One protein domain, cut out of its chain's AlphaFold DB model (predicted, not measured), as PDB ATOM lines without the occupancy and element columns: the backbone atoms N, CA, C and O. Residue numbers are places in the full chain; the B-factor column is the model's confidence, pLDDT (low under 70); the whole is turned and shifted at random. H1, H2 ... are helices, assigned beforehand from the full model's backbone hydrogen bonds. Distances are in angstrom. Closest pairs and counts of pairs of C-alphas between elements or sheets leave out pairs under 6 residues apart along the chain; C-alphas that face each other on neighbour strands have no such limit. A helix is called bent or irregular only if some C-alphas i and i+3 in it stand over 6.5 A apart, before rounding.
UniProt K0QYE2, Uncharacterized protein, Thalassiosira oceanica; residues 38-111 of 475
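This is residues 38 to 111 of the 475 residues of an uncharacterized protein of Thalassiosira oceanica (UniProt K0QYE2). A long helix, H2, makes the length of a loose rod; H3 folds back from its end at a slant, and H4 runs side by side with its first half. The short H1 sits near H2's start. The 74 printed residues, with four named helices in the order H1 to H4 and no named strand, are all helix in class, with a radius of gyration of the C-alphas of 14.5 A and spans of 45 by 18 by 17 A.

Find H1 at residues 43 to 46, from C-alpha 43 at (-52.704, -31.082, -20.068). H2, residues 50 to 75, runs 37.4 A; it is neither bent nor irregular, but only just: C-alphas 51 and 54 are 6.0 A apart. H3, residues 81 to 96, runs 22.9 A, and H4, residues 101 to 111, 15.3 A to C-alpha 111 at (-60.030, -28.871, -31.835).

H2 touches H4 with residues 52 to 63 alone, opposite ways at a shallow tilt of 8 degrees; the closest C-alphas, Tyr 60 and Leu 103, are 7.1 A apart. H2 and H3 are close but not clearly touching, opposite ways at a steep tilt of 40 degrees, with the closest C-alphas, Leu 75 and Lys 84, 7.0 A apart. H1 is close to H2 but not clearly touching, with the closest C-alphas, Trp 45 and Lys 53, 7.5 A apart. H3 and H4 are apart. Every O i to N i+4 pair is within hydrogen-bond range in H3 and H4, and 20 of 22 in H2; H1 is too short for one.

The farthest C-alphas, Pro 49 and Lys 78, are 45.0 A apart. The printed part has no cut, and its three links between helices are tight. Look for pLDDT under 70 at residues 38 to 41, 43, 78 and 96 to 97.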
ATOM      1  N   THR A  38     -41.584 -20.095 -22.202       56.16
ATOM      2  CA  THR A  38     -42.904 -19.429 -22.124       56.16
ATOM      3  C   THR A  38     -44.033 -20.213 -22.791       56.16
ATOM      4  O   THR A  38     -45.128 -19.672 -22.955       56.16
ATOM      5  N   PHE A  39     -43.787 -21.470 -23.164       63.00
ATOM      6  CA  PHE A  39     -44.825 -22.338 -23.709       63.00
ATOM      7  C   PHE A  39     -45.768 -22.827 -22.606       63.00
ATOM      8  O   PHE A  39     -45.278 -23.194 -21.537       63.00
ATOM      9  N   PRO A  40     -47.094 -22.859 -22.838       65.31
ATOM     10  CA  PRO A  40     -48.022 -23.477 -21.901       65.31
ATOM     11  C   PRO A  40     -47.696 -24.971 -21.767       65.31
ATOM     12  O   PRO A  40     -47.978 -25.768 -22.657       65.31
ATOM     13  N   SER A  41     -47.062 -25.345 -20.656       56.06
ATOM     14  CA  SER A  41     -46.881 -26.731 -20.232       56.06
ATOM     15  C   SER A  41     -48.104 -27.132 -19.405       56.06
ATOM     16  O   SER A  41     -48.137 -26.908 -18.198       56.06
ATOM     17  N   GLY A  42     -49.141 -27.642 -20.062       80.94
ATOM     18  CA  GLY A  42     -50.369 -28.096 -19.407       80.94
ATOM     19  C   GLY A  42     -51.019 -29.251 -20.161       80.94
ATOM     20  O   GLY A  42     -50.651 -29.533 -21.301       80.94
ATOM     21  N   GLU A  43     -51.995 -29.906 -19.532       69.12
ATOM     22  CA  GLU A  43     -52.704 -31.082 -20.068       69.12
ATOM     23  C   GLU A  43     -53.287 -30.843 -21.468       69.12
ATOM     24  O   GLU A  43     -53.189 -31.705 -22.341       69.12
ATOM     25  N   LEU A  44     -53.773 -29.624 -21.722       75.56
ATOM     26  CA  LEU A  44     -54.302 -29.191 -23.018       75.56
ATOM     27  C   LEU A  44     -53.251 -29.185 -24.142       75.56
ATOM     28  O   LEU A  44     -53.571 -29.387 -25.308       75.56
ATOM     29  N   TRP A  45     -51.978 -28.945 -23.815       84.12
ATOM     30  CA  TRP A  45     -50.892 -29.024 -24.793       84.12
ATOM     31  C   TRP A  45     -50.533 -30.478 -25.099       84.12
ATOM     32  O   TRP A  45     -50.254 -30.826 -26.248       84.12
ATOM     33  N   SER A  46     -50.550 -31.336 -24.077       81.88
ATOM     34  CA  SER A  46     -50.260 -32.761 -24.227       81.88
ATOM     35  C   SER A  46     -51.287 -33.457 -25.120       81.88
ATOM     36  O   SER A  46     -50.879 -34.259 -25.962       81.88
ATOM     37  N   SER A  47     -52.568 -33.078 -25.018       84.31
ATOM     38  CA  SER A  47     -53.681 -33.656 -25.785       84.31
ATOM     39  C   SER A  47     -53.741 -33.245 -27.262       84.31
ATOM     40  O   SER A  47     -54.435 -33.895 -28.042       84.31
ATOM     41  N   LEU A  48     -53.004 -32.214 -27.696       89.56
ATOM     42  CA  LEU A  48     -53.003 -31.807 -29.104       89.56
ATOM     43  C   LEU A  48     -52.295 -32.844 -30.004       89.56
ATOM     44  O   LEU A  48     -51.165 -33.256 -29.697       89.56
ATOM     45  N   PRO A  49     -52.879 -33.206 -31.164       92.00
ATOM     46  CA  PRO A  49     -52.209 -34.031 -32.167       92.00
ATOM     47  C   PRO A  49     -50.876 -33.414 -32.629       92.00
ATOM     48  O   PRO A  49     -50.774 -32.183 -32.708       92.00
ATOM     49  N   PRO A  50     -49.858 -34.221 -32.991       84.62
ATOM     50  CA  PRO A  50     -48.539 -33.725 -33.403       84.62
ATOM     51  C   PRO A  50     -48.583 -32.660 -34.511       84.62
ATOM     52  O   PRO A  50     -47.872 -31.661 -34.419       84.62
ATOM     53  N   GLY A  51     -49.469 -32.816 -35.503       89.69
ATOM     54  CA  GLY A  51     -49.648 -31.835 -36.583       89.69
ATOM     55  C   GLY A  51     -50.263 -30.507 -36.121       89.69
ATOM     56  O   GLY A  51     -49.853 -29.437 -36.566       89.69
ATOM     57  N   LYS A  52     -51.189 -30.550 -35.155       92.81
ATOM     58  CA  LYS A  52     -51.861 -29.357 -34.608       92.81
ATOM     59  C   LYS A  52     -50.973 -28.591 -33.619       92.81
ATOM     60  O   LYS A  52     -51.111 -27.374 -33.487       92.81
ATOM     61  N   LYS A  53     -50.011 -29.270 -32.974       91.69
ATOM     62  CA  LYS A  53     -49.024 -28.644 -32.076       91.69
ATOM     63  C   LYS A  53     -48.212 -27.573 -32.799       91.69
ATOM     64  O   LYS A  53     -48.131 -26.452 -32.306       91.69
ATOM     65  N   GLU A  54     -47.648 -27.873 -33.968       92.12
ATOM     66  CA  GLU A  54     -46.805 -26.903 -34.681       92.12
ATOM     67  C   GLU A  54     -47.611 -25.703 -35.203       92.12
ATOM     68  O   GLU A  54     -47.170 -24.563 -35.055       92.12
ATOM     69  N   HIS A  55     -48.835 -25.927 -35.691       91.69
ATOM     70  CA  HIS A  55     -49.737 -24.838 -36.078       91.69
ATOM     71  C   HIS A  55     -50.049 -23.907 -34.894       91.69
ATOM     72  O   HIS A  55     -49.883 -22.687 -34.987       91.69
ATOM     73  N   PHE A  56     -50.386 -24.475 -33.730       93.25
ATOM     74  CA  PHE A  56     -50.584 -23.688 -32.515       93.25
ATOM     75  C   PHE A  56     -49.309 -22.942 -32.095       93.25
ATOM     76  O   PHE A  56     -49.390 -21.792 -31.659       93.25
ATOM     77  N   ARG A  57     -48.114 -23.533 -32.272       91.00
ATOM     78  CA  ARG A  57     -46.858 -22.821 -31.981       91.00
ATOM     79  C   ARG A  57     -46.693 -21.569 -32.825       91.00
ATOM     80  O   ARG A  57     -46.252 -20.539 -32.309       91.00
ATOM     81  N   GLN A  58     -47.044 -21.649 -34.103       94.19
ATOM     82  CA  GLN A  58     -46.952 -20.520 -35.019       94.19
ATOM     83  C   GLN A  58     -47.960 -19.422 -34.664       94.19
ATOM     84  O   GLN A  58     -47.573 -18.252 -34.602       94.19
ATOM     85  N   LEU A  59     -49.207 -19.784 -34.341       93.50
ATOM     86  CA  LEU A  59     -50.225 -18.834 -33.878       93.50
ATOM     87  C   LEU A  59     -49.815 -18.151 -32.571       93.50
ATOM     88  O   LEU A  59     -49.826 -16.921 -32.484       93.50
ATOM     89  N   TYR A  60     -49.350 -18.925 -31.588       91.44
ATOM     90  CA  TYR A  60     -48.863 -18.393 -30.318       91.44
ATOM     91  C   TYR A  60     -47.695 -17.421 -30.530       91.44
ATOM     92  O   TYR A  60     -47.690 -16.313 -29.993       91.44
ATOM     93  N   LYS A  61     -46.723 -17.783 -31.379       92.44
ATOM     94  CA  LYS A  61     -45.590 -16.914 -31.728       92.44
ATOM     95  C   LYS A  61     -46.051 -15.620 -32.406       92.44
ATOM     96  O   LYS A  61     -45.553 -14.545 -32.063       92.44
ATOM     97  N   LYS A  62     -47.005 -15.701 -33.340       94.62
ATOM     98  CA  LYS A  62     -47.581 -14.544 -34.044       94.62
ATOM     99  C   LYS A  62     -48.278 -13.590 -33.073       94.62
ATOM    100  O   LYS A  62     -48.015 -12.387 -33.110       94.62
ATOM    101  N   GLU A  63     -49.098 -14.115 -32.167       93.88
ATOM    102  CA  GLU A  63     -49.844 -13.291 -31.214       93.88
ATOM    103  C   GLU A  63     -48.929 -12.673 -30.146       93.88
ATOM    104  O   GLU A  63     -49.060 -11.493 -29.815       93.88
ATOM    105  N   MET A  64     -47.916 -13.410 -29.680       89.81
ATOM    106  CA  MET A  64     -46.896 -12.874 -28.772       89.81
ATOM    107  C   MET A  64     -46.087 -11.742 -29.418       89.81
ATOM    108  O   MET A  64     -45.815 -10.735 -28.764       89.81
ATOM    109  N   ASN A  65     -45.765 -11.841 -30.713       90.25
ATOM    110  CA  ASN A  65     -45.106 -10.759 -31.450       90.25
ATOM    111  C   ASN A  65     -45.997  -9.517 -31.579       90.25
ATOM    112  O   ASN A  65     -45.533  -8.395 -31.369       90.25
ATOM    113  N   LYS A  66     -47.291  -9.707 -31.863       93.19
ATOM    114  CA  LYS A  66     -48.276  -8.618 -31.921       93.19
ATOM    115  C   LYS A  66     -48.409  -7.912 -30.569       93.19
ATOM    116  O   LYS A  66     -48.449  -6.682 -30.511       93.19
ATOM    117  N   MET A  67     -48.420  -8.677 -29.477       89.06
ATOM    118  CA  MET A  67     -48.439  -8.133 -28.118       89.06
ATOM    119  C   MET A  67     -47.139  -7.409 -27.760       89.06
ATOM    120  O   MET A  67     -47.218  -6.315 -27.210       89.06
ATOM    121  N   LYS A  68     -45.964  -7.946 -28.128       89.62
ATOM    122  CA  LYS A  68     -44.667  -7.264 -27.951       89.62
ATOM    123  C   LYS A  68     -44.680  -5.892 -28.634       89.62
ATOM    124  O   LYS A  68     -44.277  -4.913 -28.016       89.62
ATOM    125  N   GLY A  69     -45.228  -5.804 -29.849       91.12
ATOM    126  CA  GLY A  69     -45.411  -4.534 -30.561       91.12
ATOM    127  C   GLY A  69     -46.312  -3.549 -29.807       91.12
ATOM    128  O   GLY A  69     -45.899  -2.426 -29.534       91.12
ATOM    129  N   ARG A  70     -47.512  -3.981 -29.389       90.56
ATOM    130  CA  ARG A  70     -48.447  -3.138 -28.613       90.56
ATOM    131  C   ARG A  70     -47.849  -2.668 -27.288       90.56
ATOM    132  O   ARG A  70     -48.028  -1.517 -26.903       90.56
ATOM    133  N   PHE A  71     -47.128  -3.549 -26.602       88.62
ATOM    134  CA  PHE A  71     -46.491  -3.242 -25.330       88.62
ATOM    135  C   PHE A  71     -45.343  -2.240 -25.493       88.62
ATOM    136  O   PHE A  71     -45.246  -1.284 -24.726       88.62
ATOM    137  N   GLN A  72     -44.524  -2.389 -26.540       87.56
ATOM    138  CA  GLN A  72     -43.497  -1.403 -26.884       87.56
ATOM    139  C   GLN A  72     -44.101  -0.034 -27.216       87.56
ATOM    140  O   GLN A  72     -43.557   0.984 -26.788       87.56
ATOM    141  N   SER A  73     -45.241   0.007 -27.914       86.88
ATOM    142  CA  SER A  73     -45.976   1.256 -28.147       86.88
ATOM    143  C   SER A  73     -46.506   1.868 -26.843       86.88
ATOM    144  O   SER A  73     -46.410   3.079 -26.663       86.88
ATOM    145  N   PHE A  74     -47.012   1.043 -25.919       88.00
ATOM    146  CA  PHE A  74     -47.568   1.488 -24.637       88.00
ATOM    147  C   PHE A  74     -46.513   2.047 -23.675       88.00
ATOM    148  O   PHE A  74     -46.757   3.043 -22.998       88.00
ATOM    149  N   LEU A  75     -45.322   1.444 -23.616       87.94
ATOM    150  CA  LEU A  75     -44.264   1.905 -22.710       87.94
ATOM    151  C   LEU A  75     -43.700   3.287 -23.071       87.94
ATOM    152  O   LEU A  75     -43.030   3.901 -22.236       87.94
ATOM    153  N   GLY A  76     -43.981   3.787 -24.279       83.12
ATOM    154  CA  GLY A  76     -43.518   5.085 -24.752       83.12
ATOM    155  C   GLY A  76     -41.988   5.231 -24.756       83.12
ATOM    156  O   GLY A  76     -41.217   4.365 -24.328       83.12
ATOM    157  N   LYS A  77     -41.501   6.376 -25.241       76.44
ATOM    158  CA  LYS A  77     -40.054   6.664 -25.271       76.44
ATOM    159  C   LYS A  77     -39.455   6.960 -23.885       76.44
ATOM    160  O   LYS A  77     -38.239   6.943 -23.760       76.44
ATOM    161  N   LYS A  78     -40.274   7.203 -22.853       56.28
ATOM    162  CA  LYS A  78     -39.843   7.891 -21.620       56.28
ATOM    163  C   LYS A  78     -39.429   7.004 -20.438       56.28
ATOM    164  O   LYS A  78     -38.977   7.547 -19.440       56.28
ATOM    165  N   LYS A  79     -39.555   5.674 -20.513       75.94
ATOM    166  CA  LYS A  79     -39.109   4.797 -19.412       75.94
ATOM    167  C   LYS A  79     -37.641   4.390 -19.542       75.94
ATOM    168  O   LYS A  79     -37.192   4.054 -20.646       75.94
ATOM    169  N   ALA A  80     -36.936   4.387 -18.409       80.44
ATOM    170  CA  ALA A  80     -35.578   3.865 -18.291       80.44
ATOM    171  C   ALA A  80     -35.528   2.377 -18.715       80.44
ATOM    172  O   ALA A  80     -36.522   1.668 -18.532       80.44
ATOM    173  N   PRO A  81     -34.413   1.882 -19.288       79.56
ATOM    174  CA  PRO A  81     -34.301   0.507 -19.787       79.56
ATOM    175  C   PRO A  81     -34.672  -0.568 -18.753       79.56
ATOM    176  O   PRO A  81     -35.408  -1.494 -19.086       79.56
ATOM    177  N   SER A  82     -34.261  -0.391 -17.494       81.81
ATOM    178  CA  SER A  82     -34.567  -1.309 -16.385       81.81
ATOM    179  C   SER A  82     -36.071  -1.433 -16.117       81.81
ATOM    180  O   SER A  82     -36.604  -2.533 -16.016       81.81
ATOM    181  N   GLN A  83     -36.793  -0.310 -16.118       81.06
ATOM    182  CA  GLN A  83     -38.247  -0.292 -15.920       81.06
ATOM    183  C   GLN A  83     -39.018  -0.891 -17.103       81.06
ATOM    184  O   GLN A  83     -40.150  -1.350 -16.942       81.06
ATOM    185  N   LYS A  84     -38.444  -0.867 -18.313       83.19
ATOM    186  CA  LYS A  84     -39.056  -1.498 -19.492       83.19
ATOM    187  C   LYS A  84     -38.965  -3.018 -19.412       83.19
ATOM    188  O   LYS A  84     -39.921  -3.690 -19.792       83.19
ATOM    189  N   GLU A  85     -37.852  -3.546 -18.912       81.69
ATOM    190  CA  GLU A  85     -37.669  -4.984 -18.734       81.69
ATOM    191  C   GLU A  85     -38.582  -5.539 -17.637       81.69
ATOM    192  O   GLU A  85     -39.318  -6.492 -17.888       81.69
ATOM    193  N   GLU A  86     -38.630  -4.892 -16.474       82.94
ATOM    194  CA  GLU A  86     -39.508  -5.303 -15.372       82.94
ATOM    195  C   GLU A  86     -40.991  -5.252 -15.777       82.94
ATOM    196  O   GLU A  86     -41.746  -6.203 -15.563       82.94
ATOM    197  N   ALA A  87     -41.403  -4.190 -16.480       83.75
ATOM    198  CA  ALA A  87     -42.764  -4.082 -16.994       83.75
ATOM    199  C   ALA A  87     -43.072  -5.160 -18.054       83.75
ATOM    200  O   ALA A  87     -44.177  -5.708 -18.057       83.75
ATOM    201  N   CYS A  88     -42.114  -5.491 -18.932       80.94
ATOM    202  CA  CYS A  88     -42.229  -6.616 -19.867       80.94
ATOM    203  C   CYS A  88     -42.439  -7.932 -19.104       80.94
ATOM    204  O   CYS A  88     -43.359  -8.687 -19.424       80.94
ATOM    205  N   GLN A  89     -41.617  -8.208 -18.088       81.19
ATOM    206  CA  GLN A  89     -41.700  -9.442 -17.308       81.19
ATOM    207  C   GLN A  89     -43.045  -9.562 -16.584       81.19
ATOM    208  O   GLN A  89     -43.724 -10.580 -16.730       81.19
ATOM    209  N   ALA A  90     -43.487  -8.507 -15.897       80.12
ATOM    210  CA  ALA A  90     -44.783  -8.478 -15.225       80.12
ATOM    211  C   ALA A  90     -45.951  -8.688 -16.209       80.12
ATOM    212  O   ALA A  90     -46.876  -9.462 -15.933       80.12
ATOM    213  N   PHE A  91     -45.889  -8.060 -17.390       85.06
ATOM    214  CA  PHE A  91     -46.897  -8.218 -18.440       85.06
ATOM    215  C   PHE A  91     -46.992  -9.669 -18.935       85.06
ATOM    216  O   PHE A  91     -48.090 -10.230 -19.015       85.06
ATOM    217  N   PHE A  92     -45.853 -10.311 -19.211       82.88
ATOM    218  CA  PHE A  92     -45.827 -11.695 -19.685       82.88
ATOM    219  C   PHE A  92     -46.188 -12.708 -18.590       82.88
ATOM    220  O   PHE A  92     -46.917 -13.656 -18.878       82.88
ATOM    221  N   ILE A  93     -45.770 -12.507 -17.334       76.19
ATOM    222  CA  ILE A  93     -46.149 -13.375 -16.203       76.19
ATOM    223  C   ILE A  93     -47.663 -13.340 -15.977       76.19
ATOM    224  O   ILE A  93     -48.293 -14.390 -15.852       76.19
ATOM    225  N   ARG A  94     -48.278 -12.150 -15.997       75.44
ATOM    226  CA  ARG A  94     -49.733 -12.010 -15.838       75.44
ATOM    227  C   ARG A  94     -50.503 -12.710 -16.961       75.44
ATOM    228  O   ARG A  94     -51.546 -13.307 -16.710       75.44
ATOM    229  N   ARG A  95     -49.975 -12.683 -18.187       73.69
ATOM    230  CA  ARG A  95     -50.576 -13.333 -19.364       73.69
ATOM    231  C   ARG A  95     -50.312 -14.838 -19.453       73.69
ATOM    232  O   ARG A  95     -51.121 -15.530 -20.054       73.69
ATOM    233  N   ARG A  96     -49.277 -15.386 -18.801       69.38
ATOM    234  CA  ARG A  96     -49.121 -16.853 -18.663       69.38
ATOM    235  C   ARG A  96     -50.336 -17.500 -18.007       69.38
ATOM    236  O   ARG A  96     -50.714 -18.600 -18.383       69.38
ATOM    237  N   LYS A  97     -50.958 -16.805 -17.049       68.94
ATOM    238  CA  LYS A  97     -52.153 -17.299 -16.358       68.94
ATOM    239  C   LYS A  97     -53.411 -17.273 -17.235       68.94
ATOM    240  O   LYS A  97     -54.378 -17.941 -16.892       68.94
ATOM    241  N   ARG A  98     -53.427 -16.501 -18.334       72.06
ATOM    242  CA  ARG A  98     -54.589 -16.353 -19.227       72.06
ATOM    243  C   ARG A  98     -54.141 -16.111 -20.679       72.06
ATOM    244  O   ARG A  98     -53.774 -14.973 -21.002       72.06
ATOM    245  N   PRO A  99     -54.172 -17.131 -21.561       74.12
ATOM    246  CA  PRO A  99     -53.888 -16.920 -22.977       74.12
ATOM    247  C   PRO A  99     -54.878 -15.900 -23.564       74.12
ATOM    248  O   PRO A  99     -56.032 -15.866 -23.130       74.12
ATOM    249  N   PRO A 100     -54.445 -15.048 -24.516       76.88
ATOM    250  CA  PRO A 100     -55.334 -14.093 -25.173       76.88
ATOM    251  C   PRO A 100     -56.546 -14.809 -25.782       76.88
ATOM    252  O   PRO A 100     -56.402 -15.888 -26.347       76.88
ATOM    253  N   GLU A 101     -57.725 -14.193 -25.682       76.75
ATOM    254  CA  GLU A 101     -59.003 -14.751 -26.158       76.75
ATOM    255  C   GLU A 101     -58.961 -15.148 -27.641       76.75
ATOM    256  O   GLU A 101     -59.531 -16.168 -28.016       76.75
ATOM    257  N   SER A 102     -58.190 -14.419 -28.457       82.00
ATOM    258  CA  SER A 102     -57.931 -14.748 -29.866       82.00
ATOM    259  C   SER A 102     -57.314 -16.136 -30.058       82.00
ATOM    260  O   SER A 102     -57.671 -16.848 -30.988       82.00
ATOM    261  N   LEU A 103     -56.423 -16.563 -29.157       83.81
ATOM    262  CA  LEU A 103     -55.843 -17.907 -29.208       83.81
ATOM    263  C   LEU A 103     -56.784 -18.971 -28.649       83.81
ATOM    264  O   LEU A 103     -56.632 -20.135 -28.998       83.81
ATOM    265  N   GLN A 104     -57.735 -18.599 -27.789       82.56
ATOM    266  CA  GLN A 104     -58.729 -19.540 -27.274       82.56
ATOM    267  C   GLN A 104     -59.751 -19.885 -28.359       82.56
ATOM    268  O   GLN A 104     -60.027 -21.062 -28.559       82.56
ATOM    269  N   SER A 105     -60.236 -18.896 -29.120       79.69
ATOM    270  CA  SER A 105     -61.122 -19.150 -30.264       79.69
ATOM    271  C   SER A 105     -60.441 -19.972 -31.355       79.69
ATOM    272  O   SER A 105     -61.051 -20.882 -31.906       79.69
ATOM    273  N   ASP A 106     -59.169 -19.688 -31.649       81.69
ATOM    274  CA  ASP A 106     -58.419 -20.444 -32.655       81.69
ATOM    275  C   ASP A 106     -58.112 -21.869 -32.174       81.69
ATOM    276  O   ASP A 106     -58.123 -22.801 -32.970       81.69
ATOM    277  N   LEU A 107     -57.882 -22.065 -30.871       80.88
ATOM    278  CA  LEU A 107     -57.698 -23.396 -30.297       80.88
ATOM    279  C   LEU A 107     -58.980 -24.229 -30.359       80.88
ATOM    280  O   LEU A 107     -58.898 -25.407 -30.683       80.88
ATOM    281  N   VAL A 108     -60.139 -23.620 -30.094       83.06
ATOM    282  CA  VAL A 108     -61.450 -24.271 -30.241       83.06
ATOM    283  C   VAL A 108     -61.659 -24.706 -31.692       83.06
ATOM    284  O   VAL A 108     -61.850 -25.889 -31.934       83.06
ATOM    285  N   LYS A 109     -61.428 -23.823 -32.671       82.81
ATOM    286  CA  LYS A 109     -61.494 -24.179 -34.104       82.81
ATOM    287  C   LYS A 109     -60.528 -25.300 -34.499       82.81
ATOM    288  O   LYS A 109     -60.872 -26.194 -35.262       82.81
ATOM    289  N   ILE A 110     -59.303 -25.276 -33.966       82.06
ATOM    290  CA  ILE A 110     -58.317 -26.340 -34.196       82.06
ATOM    291  C   ILE A 110     -58.797 -27.671 -33.602       82.06
ATOM    292  O   ILE A 110     -58.480 -28.720 -34.161       82.06
ATOM    293  N   LEU A 111     -59.510 -27.662 -32.475       80.69
ATOM    294  CA  LEU A 111     -60.030 -28.871 -31.835       80.69
ATOM    295  C   LEU A 111     -61.290 -29.398 -32.528       80.69
ATOM    296  O   LEU A 111     -61.365 -30.606 -32.736       80.69
TER     297      LEU A 111